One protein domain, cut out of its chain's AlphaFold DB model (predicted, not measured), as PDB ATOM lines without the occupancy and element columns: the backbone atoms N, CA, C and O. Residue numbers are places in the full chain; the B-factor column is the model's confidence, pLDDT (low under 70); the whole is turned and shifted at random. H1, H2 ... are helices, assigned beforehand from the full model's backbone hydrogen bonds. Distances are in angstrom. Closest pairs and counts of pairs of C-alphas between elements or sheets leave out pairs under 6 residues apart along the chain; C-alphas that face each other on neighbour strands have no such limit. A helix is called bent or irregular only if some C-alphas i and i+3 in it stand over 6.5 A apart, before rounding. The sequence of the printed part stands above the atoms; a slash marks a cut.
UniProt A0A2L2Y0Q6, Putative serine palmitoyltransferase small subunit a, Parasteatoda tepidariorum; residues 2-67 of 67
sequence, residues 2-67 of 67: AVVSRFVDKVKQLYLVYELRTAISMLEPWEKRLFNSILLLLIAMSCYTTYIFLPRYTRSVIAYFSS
ATOM      1  N   ALA A   2      43.697 -14.467 -67.353       77.81
ATOM      2  CA  ALA A   2      43.126 -15.104 -66.149       77.81
ATOM      3  C   ALA A   2      43.564 -16.562 -65.884       77.81
ATOM      4  O   ALA A   2      43.426 -17.065 -64.774       77.81
ATOM      5  N   VAL A   3      44.064 -17.271 -66.900       86.44
ATOM      6  CA  VAL A   3      44.560 -18.649 -66.738       86.44
ATOM      7  C   VAL A   3      45.911 -18.645 -66.022       86.44
ATOM      8  O   VAL A   3      46.100 -19.395 -65.073       86.44
ATOM      9  N   VAL A   4      46.813 -17.740 -66.411       88.88
ATOM     10  CA  VAL A   4      48.152 -17.604 -65.812       88.88
ATOM     11  C   VAL A   4      48.062 -17.243 -64.331       88.88
ATOM     12  O   VAL A   4      48.738 -17.869 -63.523       88.88
ATOM     13  N   SER A   5      47.184 -16.307 -63.952       88.88
ATOM     14  CA  SER A   5      46.998 -15.951 -62.540       88.88
ATOM     15  C   SER A   5      46.531 -17.146 -61.708       88.88
ATOM     16  O   SER A   5      47.133 -17.435 -60.682       88.88
ATOM     17  N   ARG A   6      45.565 -17.933 -62.206       89.44
ATOM     18  CA  ARG A   6      45.108 -19.164 -61.534       89.44
ATOM     19  C   ARG A   6      46.232 -20.181 -61.344       89.44
ATOM     20  O   ARG A   6      46.277 -20.847 -60.313       89.44
ATOM     21  N   PHE A   7      47.131 -20.318 -62.319       92.75
ATOM     22  CA  PHE A   7      48.307 -21.180 -62.178       92.75
ATOM     23  C   PHE A   7      49.258 -20.659 -61.097       92.75
ATOM     24  O   PHE A   7      49.682 -21.438 -60.247       92.75
ATOM     25  N   VAL A   8      49.536 -19.355 -61.074       93.31
ATOM     26  CA  VAL A   8      50.372 -18.728 -60.036       93.31
ATOM     27  C   VAL A   8      49.757 -18.911 -58.647       93.31
ATOM     28  O   VAL A   8      50.463 -19.301 -57.719       93.31
ATOM     29  N   ASP A   9      48.444 -18.725 -58.508       92.31
ATOM     30  CA  ASP A   9      47.728 -18.927 -57.244       92.31
ATOM     31  C   ASP A   9      47.855 -20.374 -56.748       92.31
ATOM     32  O   ASP A   9      48.119 -20.620 -55.569       92.31
ATOM     33  N   LYS A  10      47.735 -21.354 -57.653       93.75
ATOM     34  CA  LYS A  10      47.906 -22.775 -57.319       93.75
ATOM     35  C   LYS A  10      49.338 -23.100 -56.908       93.75
ATOM     36  O   LYS A  10      49.527 -23.800 -55.917       93.75
ATOM     37  N   VAL A  11      50.333 -22.573 -57.620       94.69
ATOM     38  CA  VAL A  11      51.751 -22.754 -57.272       94.69
ATOM     39  C   VAL A  11      52.057 -22.134 -55.909       94.69
ATOM     40  O   VAL A  11      52.695 -22.774 -55.079       94.69
ATOM     41  N   LYS A  12      51.532 -20.937 -55.625       94.06
ATOM     42  CA  LYS A  12      51.678 -20.280 -54.319       94.06
ATOM     43  C   LYS A  12      51.035 -21.094 -53.194       94.06
ATOM     44  O   LYS A  12      51.619 -21.228 -52.122       94.06
ATOM     45  N   GLN A  13      49.861 -21.676 -53.438       95.00
ATOM     46  CA  GLN A  13      49.199 -22.550 -52.468       95.00
ATOM     47  C   GLN A  13      50.029 -23.813 -52.189       95.00
ATOM     48  O   GLN A  13      50.169 -24.218 -51.037       95.00
ATOM     49  N   LEU A  14      50.603 -24.425 -53.230       93.69
ATOM     50  CA  LEU A  14      51.483 -25.587 -53.088       93.69
ATOM     51  C   LEU A  14      52.765 -25.239 -52.323       93.69
ATOM     52  O   LEU A  14      53.180 -26.012 -51.463       93.69
ATOM     53  N   TYR A  15      53.346 -24.065 -52.584       96.00
ATOM     54  CA  TYR A  15      54.513 -23.564 -51.861       96.00
ATOM     55  C   TYR A  15      54.227 -23.391 -50.364       96.00
ATOM     56  O   TYR A  15      54.976 -23.907 -49.538       96.00
ATOM     57  N   LEU A  16      53.093 -22.779 -50.005       94.81
ATOM     58  CA  LEU A  16      52.670 -22.643 -48.605       94.81
ATOM     59  C   LEU A  16      52.511 -23.996 -47.903       94.81
ATOM     60  O   LEU A  16      52.939 -24.165 -46.764       94.81
ATOM     61  N   VAL A  17      51.914 -24.983 -48.577       93.94
ATOM     62  CA  VAL A  17      51.758 -26.333 -48.012       93.94
ATOM     63  C   VAL A  17      53.114 -27.021 -47.832       93.94
ATOM     64  O   VAL A  17      53.312 -27.731 -46.844       93.94
ATOM     65  N   TYR A  18      54.048 -26.820 -48.763       95.75
ATOM     66  CA  TYR A  18      55.407 -27.349 -48.667       95.75
ATOM     67  C   TYR A  18      56.174 -26.747 -47.485       95.75
ATOM     68  O   TYR A  18      56.768 -27.486 -46.696       95.75
ATOM     69  N   GLU A  19      56.122 -25.426 -47.331       93.31
ATOM     70  CA  GLU A  19      56.770 -24.709 -46.234       93.31
ATOM     71  C   GLU A  19      56.215 -25.165 -44.881       93.31
ATOM     72  O   GLU A  19      56.974 -25.558 -43.996       93.31
ATOM     73  N   LEU A  20      54.886 -25.255 -44.762       92.06
ATOM     74  CA  LEU A  20      54.222 -25.719 -43.546       92.06
ATOM     75  C   LEU A  20      54.599 -27.168 -43.196       92.06
ATOM     76  O   LEU A  20      54.891 -27.481 -42.042       92.06
ATOM     77  N   ARG A  21      54.628 -28.068 -44.188       91.06
ATOM     78  CA  ARG A  21      55.026 -29.471 -43.988       91.06
ATOM     79  C   ARG A  21      56.484 -29.585 -43.548       91.06
ATOM     80  O   ARG A  21      56.790 -30.405 -42.684       91.06
ATOM     81  N   THR A  22      57.356 -28.776 -44.139       91.56
ATOM     82  CA  THR A  22      58.781 -28.741 -43.800       91.56
ATOM     83  C   THR A  22      58.979 -28.213 -42.382       91.56
ATOM     84  O   THR A  22      59.658 -28.867 -41.597       91.56
ATOM     85  N   ALA A  23      58.305 -27.119 -42.006       89.19
ATOM     86  CA  ALA A  23      58.335 -26.574 -40.650       89.19
ATOM     87  C   ALA A  23      57.896 -27.617 -39.607       89.19
ATOM     88  O   ALA A  23      58.647 -27.907 -38.684       89.19
ATOM     89  N   ILE A  24      56.745 -28.275 -39.807       89.50
ATOM     90  CA  ILE A  24      56.240 -29.334 -38.907       89.50
ATOM     91  C   ILE A  24      57.208 -30.527 -38.805       89.50
ATOM     92  O   ILE A  24      57.209 -31.245 -37.805       89.50
ATOM     93  N   SER A  25      58.013 -30.780 -39.839       87.19
ATOM     94  CA  SER A  25      58.997 -31.863 -39.829       87.19
ATOM     95  C   SER A  25      60.278 -31.525 -39.064       87.19
ATOM     96  O   SER A  25      60.993 -32.456 -38.704       87.19
ATOM     97  N   MET A  26      60.575 -30.242 -38.848       92.00
ATOM     98  CA  MET A  26      61.748 -29.787 -38.092       92.00
ATOM     99  C   MET A  26      61.489 -29.726 -36.582       92.00
ATOM    100  O   MET A  26      62.439 -29.693 -35.808       92.00
ATOM    101  N   LEU A  27      60.217 -29.725 -36.171       90.06
ATOM    102  CA  LEU A  27      59.819 -29.774 -34.766       90.06
ATOM    103  C   LEU A  27      60.201 -31.111 -34.127       90.06
ATOM    104  O   LEU A  27      60.158 -32.173 -34.761       90.06
ATOM    105  N   GLU A  28      60.487 -31.068 -32.829       89.25
ATOM    106  CA  GLU A  28      60.753 -32.269 -32.051       89.25
ATOM    107  C   GLU A  28      59.534 -33.215 -32.046       89.25
ATOM    108  O   GLU A  28      58.377 -32.785 -32.166       89.25
ATOM    109  N   PRO A  29      59.740 -34.534 -31.864       85.81
ATOM    110  CA  PRO A  29      58.650 -35.510 -31.893       85.81
ATOM    111  C   PRO A  29      57.556 -35.241 -30.850       85.81
ATOM    112  O   PRO A  29      56.410 -35.653 -31.056       85.81
ATOM    113  N   TRP A  30      57.878 -34.555 -29.748       91.12
ATOM    114  CA  TRP A  30      56.898 -34.162 -28.736       91.12
ATOM    115  C   TRP A  30      56.082 -32.933 -29.175       91.12
ATOM    116  O   TRP A  30      54.852 -32.967 -29.107       91.12
ATOM    117  N   GLU A  31      56.727 -31.893 -29.716       91.06
ATOM    118  CA  GLU A  31      56.067 -30.667 -30.188       91.06
ATOM    119  C   GLU A  31      55.124 -30.963 -31.351       91.06
ATOM    120  O   GLU A  31      54.000 -30.462 -31.409       91.06
ATOM    121  N   LYS A  32      55.532 -31.873 -32.244       90.12
ATOM    122  CA  LYS A  32      54.685 -32.353 -33.335       90.12
ATOM    123  C   LYS A  32      53.388 -32.980 -32.822       90.12
ATOM    124  O   LYS A  32      52.339 -32.815 -33.446       90.12
ATOM    125  N   ARG A  33      53.420 -33.697 -31.693       89.44
ATOM    126  CA  ARG A  33      52.205 -34.259 -31.074       89.44
ATOM    127  C   ARG A  33      51.330 -33.154 -30.491       89.44
ATOM    128  O   ARG A  33      50.126 -33.174 -30.720       89.44
ATOM    129  N   LEU A  34      51.923 -32.170 -29.812       93.19
ATOM    130  CA  LEU A  34      51.195 -31.028 -29.251       93.19
ATOM    131  C   LEU A  34      50.501 -30.199 -30.343       93.19
ATOM    132  O   LEU A  34      49.315 -29.899 -30.224       93.19
ATOM    133  N   PHE A  35      51.194 -29.911 -31.447       91.25
ATOM    134  CA  PHE A  35      50.630 -29.165 -32.573       91.25
ATOM    135  C   PHE A  35      49.439 -29.888 -33.217       91.25
ATOM    136  O   PHE A  35      48.395 -29.280 -33.452       91.25
ATOM    137  N   ASN A  36      49.553 -31.202 -33.443       89.06
ATOM    138  CA  ASN A  36      48.446 -32.004 -33.971       89.06
ATOM    139  C   ASN A  36      47.249 -32.053 -33.005       89.06
ATOM    140  O   ASN A  36      46.108 -31.978 -33.457       89.06
ATOM    141  N   SER A  37      47.486 -32.120 -31.692       94.56
ATOM    142  CA  SER A  37      46.417 -32.065 -30.684       94.56
ATOM    143  C   SER A  37      45.698 -30.713 -30.665       94.56
ATOM    144  O   SER A  37      44.471 -30.680 -30.596       94.56
ATOM    145  N   ILE A  38      46.427 -29.597 -30.780       95.12
ATOM    146  CA  ILE A  38      45.826 -28.255 -30.873       95.12
ATOM    147  C   ILE A  38      44.998 -28.123 -32.154       95.12
ATOM    148  O   ILE A  38      43.866 -27.645 -32.103       95.12
ATOM    149  N   LEU A  39      45.523 -28.585 -33.294       94.31
ATOM    150  CA  LEU A  39      44.783 -28.620 -34.558       94.31
ATOM    151  C   LEU A  39      43.489 -29.428 -34.436       94.31
ATOM    152  O   LEU A  39      42.434 -28.966 -34.871       94.31
ATOM    153  N   LEU A  40      43.552 -30.603 -33.807       95.25
ATOM    154  CA  LEU A  40      42.380 -31.439 -33.568       95.25
ATOM    155  C   LEU A  40      41.345 -30.718 -32.694       95.25
ATOM    156  O   LEU A  40      40.161 -30.738 -33.019       95.25
ATOM    157  N   LEU A  41      41.779 -30.043 -31.625       96.44
ATOM    158  CA  LEU A  41      40.895 -29.257 -30.761       96.44
ATOM    159  C   LEU A  41      40.253 -28.087 -31.511       96.44
ATOM    160  O   LEU A  41      39.054 -27.870 -31.371       96.44
ATOM    161  N   LEU A  42      41.009 -27.367 -32.342       96.31
ATOM    162  CA  LEU A  42      40.472 -26.282 -33.167       96.31
ATOM    163  C   LEU A  42      39.414 -26.788 -34.152       96.31
ATOM    164  O   LEU A  42      38.350 -26.181 -34.276       96.31
ATOM    165  N   ILE A  43      39.675 -27.917 -34.816       96.06
ATOM    166  CA  ILE A  43      38.705 -28.548 -35.717       96.06
ATOM    167  C   ILE A  43      37.467 -28.987 -34.929       96.06
ATOM    168  O   ILE A  43      36.351 -28.682 -35.342       96.06
ATOM    169  N   ALA A  44      37.642 -29.629 -33.773       96.12
ATOM    170  CA  ALA A  44      36.537 -30.060 -32.922       96.12
ATOM    171  C   ALA A  44      35.679 -28.877 -32.448       96.12
ATOM    172  O   ALA A  44      34.455 -28.936 -32.535       96.12
ATOM    173  N   MET A  45      36.303 -27.781 -32.007       95.62
ATOM    174  CA  MET A  45      35.601 -26.561 -31.599       95.62
ATOM    175  C   MET A  45      34.867 -25.904 -32.767       95.62
ATOM    176  O   MET A  45      33.725 -25.471 -32.606       95.62
ATOM    177  N   SER A  46      35.485 -25.862 -33.949       95.44
ATOM    178  CA  SER A  46      34.852 -25.357 -35.169       95.44
ATOM    179  C   SER A  46      33.627 -26.196 -35.539       95.44
ATOM    180  O   SER A  46      32.535 -25.655 -35.680       95.44
ATOM    181  N   CYS A  47      33.758 -27.525 -35.578       95.50
ATOM    182  CA  CYS A  47      32.646 -28.430 -35.857       95.50
ATOM    183  C   CYS A  47      31.532 -28.330 -34.811       95.50
ATOM    184  O   CYS A  47      30.360 -28.292 -35.175       95.50
ATOM    185  N   TYR A  48      31.881 -28.253 -33.524       94.12
ATOM    186  CA  TYR A  48      30.923 -28.080 -32.433       94.12
ATOM    187  C   TYR A  48      30.130 -26.780 -32.588       94.12
ATOM    188  O   TYR A  48      28.902 -26.779 -32.513       94.12
ATOM    189  N   THR A  49      30.838 -25.691 -32.892       93.56
ATOM    190  CA  THR A  49      30.251 -24.390 -33.215       93.56
ATOM    191  C   THR A  49      29.308 -24.546 -34.406       93.56
ATOM    192  O   THR A  49      28.109 -24.324 -34.269       93.56
ATOM    193  N   THR A  50      29.786 -25.025 -35.554       92.38
ATOM    194  CA  THR A  50      28.949 -25.230 -36.742       92.38
ATOM    195  C   THR A  50      27.698 -26.046 -36.428       92.38
ATOM    196  O   THR A  50      26.610 -25.616 -36.794       92.38
ATOM    197  N   TYR A  51      27.820 -27.160 -35.703       90.69
ATOM    198  CA  TYR A  51      26.690 -28.021 -35.354       90.69
ATOM    199  C   TYR A  51      25.672 -27.347 -34.434       90.69
ATOM    200  O   TYR A  51      24.478 -27.550 -34.604       90.69
ATOM    201  N   ILE A  52      26.109 -26.527 -33.478       91.00
ATOM    202  CA  ILE A  52      25.201 -25.768 -32.608       91.00
ATOM    203  C   ILE A  52      24.511 -24.633 -33.359       91.00
ATOM    204  O   ILE A  52      23.331 -24.348 -33.144       91.00
ATOM    205  N   PHE A  53      25.243 -23.970 -34.246       86.44
ATOM    206  CA  PHE A  53      24.761 -22.790 -34.939       86.44
ATOM    207  C   PHE A  53      23.831 -23.145 -36.116       86.44
ATOM    208  O   PHE A  53      22.797 -22.495 -36.282       86.44
ATOM    209  N   LEU A  54      24.112 -24.207 -36.882       86.69
ATOM    210  CA  LEU A  54      23.290 -24.665 -38.018       86.69
ATOM    211  C   LEU A  54      21.787 -24.849 -37.711       86.69
ATOM    212  O   LEU A  54      20.965 -24.296 -38.447       86.69
ATOM    213  N   PRO A  55      21.371 -25.593 -36.663       83.38
ATOM    214  CA  PRO A  55      19.961 -25.824 -36.354       83.38
ATOM    215  C   PRO A  55      19.259 -24.537 -35.918       83.38
ATOM    216  O   PRO A  55      18.073 -24.352 -36.183       83.38
ATOM    217  N   ARG A  56      19.988 -23.616 -35.275       82.62
ATOM    218  CA  ARG A  56      19.443 -22.310 -34.898       82.62
ATOM    219  C   ARG A  56      19.187 -21.449 -36.131       82.62
ATOM    220  O   ARG A  56      18.104 -20.891 -36.262       82.62
ATOM    221  N   TYR A  57      20.145 -21.389 -37.055       84.06
ATOM    222  CA  TYR A  57      19.990 -20.630 -38.296       84.06
ATOM    223  C   TYR A  57      18.912 -21.217 -39.209       84.06
ATOM    224  O   TYR A  57      18.086 -20.473 -39.724       84.06
ATOM    225  N   THR A  58      18.859 -22.541 -39.361       85.06
ATOM    226  CA  THR A  58      17.834 -23.204 -40.187       85.06
ATOM    227  C   THR A  58      16.423 -22.975 -39.654       85.06
ATOM    228  O   THR A  58      15.544 -22.630 -40.437       85.06
ATOM    229  N   ARG A  59      16.194 -23.074 -38.335       85.94
ATOM    230  CA  ARG A  59      14.882 -22.762 -37.737       85.94
ATOM    231  C   ARG A  59      14.458 -21.318 -37.983       85.94
ATOM    232  O   ARG A  59      13.315 -21.097 -38.370       85.94
ATOM    233  N   SER A  60      15.363 -20.357 -37.799       84.50
ATOM    234  CA  SER A  60      15.065 -18.951 -38.084       84.50
ATOM    235  C   SER A  60      14.712 -18.744 -39.554       84.50
ATOM    236  O   SER A  60      13.705 -18.119 -39.854       84.50
ATOM    237  N   VAL A  61      15.497 -19.311 -40.472       87.06
ATOM    238  CA  VAL A  61      15.266 -19.183 -41.917       87.06
ATOM    239  C   VAL A  61      13.917 -19.784 -42.328       87.06
ATOM    240  O   VAL A  61      13.165 -19.141 -43.052       87.06
ATOM    241  N   ILE A  62      13.566 -20.971 -41.825       88.12
ATOM    242  CA  ILE A  62      12.265 -21.603 -42.098       88.12
ATOM    243  C   ILE A  62      11.112 -20.745 -41.560       88.12
ATOM    244  O   ILE A  62      10.117 -20.563 -42.254       88.12
ATOM    245  N   ALA A  63      11.249 -20.191 -40.351       85.56
ATOM    246  CA  ALA A  63      10.233 -19.318 -39.768       85.56
ATOM    247  C   ALA A  63      10.023 -18.036 -40.594       85.56
ATOM    248  O   ALA A  63       8.882 -17.636 -40.791       85.56
ATOM    249  N   TYR A  64      11.096 -17.439 -41.125       87.81
ATOM    250  CA  TYR A  64      11.017 -16.272 -42.013       87.81
ATOM    251  C   TYR A  64      10.342 -16.570 -43.357       87.81
ATOM    252  O   TYR A  64       9.650 -15.710 -43.880       87.81
ATOM    253  N   PHE A  65      10.547 -17.757 -43.935       85.19
ATOM    254  CA  PHE A  65       9.919 -18.131 -45.210       85.19
ATOM    255  C   PHE A  65       8.477 -18.639 -45.066       85.19
ATOM    256  O   PHE A  65       7.773 -18.750 -46.065       85.19
ATOM    257  N   SER A  66       8.053 -18.989 -43.849       78.38
ATOM    258  CA  SER A  66       6.702 -19.481 -43.567       78.38
ATOM    259  C   SER A  66       5.693 -18.370 -43.241       78.38
ATOM    260  O   SER A  66       4.503 -18.683 -43.166       78.38
ATOM    261  N   SER A  67       6.139 -17.129 -42.999       59.22
ATOM    262  CA  SER A  67       5.281 -15.944 -42.812       59.22
ATOM    263  C   SER A  67       5.128 -15.158 -44.105       59.22
ATOM    264  O   SER A  67       3.999 -14.712 -44.386       59.22
TER     265      SER A  67
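AT A GLANCE: This is residues 2 to 67 of the 67 residues of the protein "Putative serine palmitoyltransferase small subunit a" of Parasteatoda tepidariorum (UniProt A0A2L2Y0Q6). Two long helices, H1 and then the longer H2, meet near their ends in an open V, with a tight link of two residues at the corner. Most of each arm, residues 2 to 23 and residues 37 to 67, stands free, and the space between the arms is empty. The printed part has 66 residues, of which 63 are in the two named helices; there is no named strand, and the class is all helix. The whole is extended, with a radius of gyration of the C-alphas of 19.9 A, and flat, spanning 57 by 42 by 5 A.

IN THESE COORDINATES: Find C-alpha 2 at (43.126, -15.104, -66.149); from there H1, residues 2 to 26, runs 36.7 A to C-alpha 26 at (61.748, -29.787, -38.092). Pass Leu 27 and Glu 28, and H2, residues 29 to 66, begins at Pro 29. It runs 55.6 A to C-alpha 66 at (6.702, -19.481, -43.567). H2 is neither bent nor irregular, but only just: C-alphas 52 and 55 are 6.4 A apart.

HOW THE PARTS SIT: Look at Ile 24 and Lys 32, whose C-alphas are the closest of H1 and H2, 6.5 A apart. The two helices are close but not clearly touching, with 2 pairs of C-alphas within 8 A. Their lines stand at a steep tilt of 47 degrees, and they run opposite ways. Their centres are 26.2 A apart. Along the backbone of H1 you will find every O i to N i+4 pair within hydrogen-bond range; in H2 it is 31 of 34.

THE WHOLE: The two C-alphas farthest apart are those of Glu 28 and Ser 67, 58.8 A. The printed part has no cut, and it ends at Ser 67, the chain's last residue. In the B-factor column the mean pLDDT of the printed part is 90.2, and residue 67 alone is under 70.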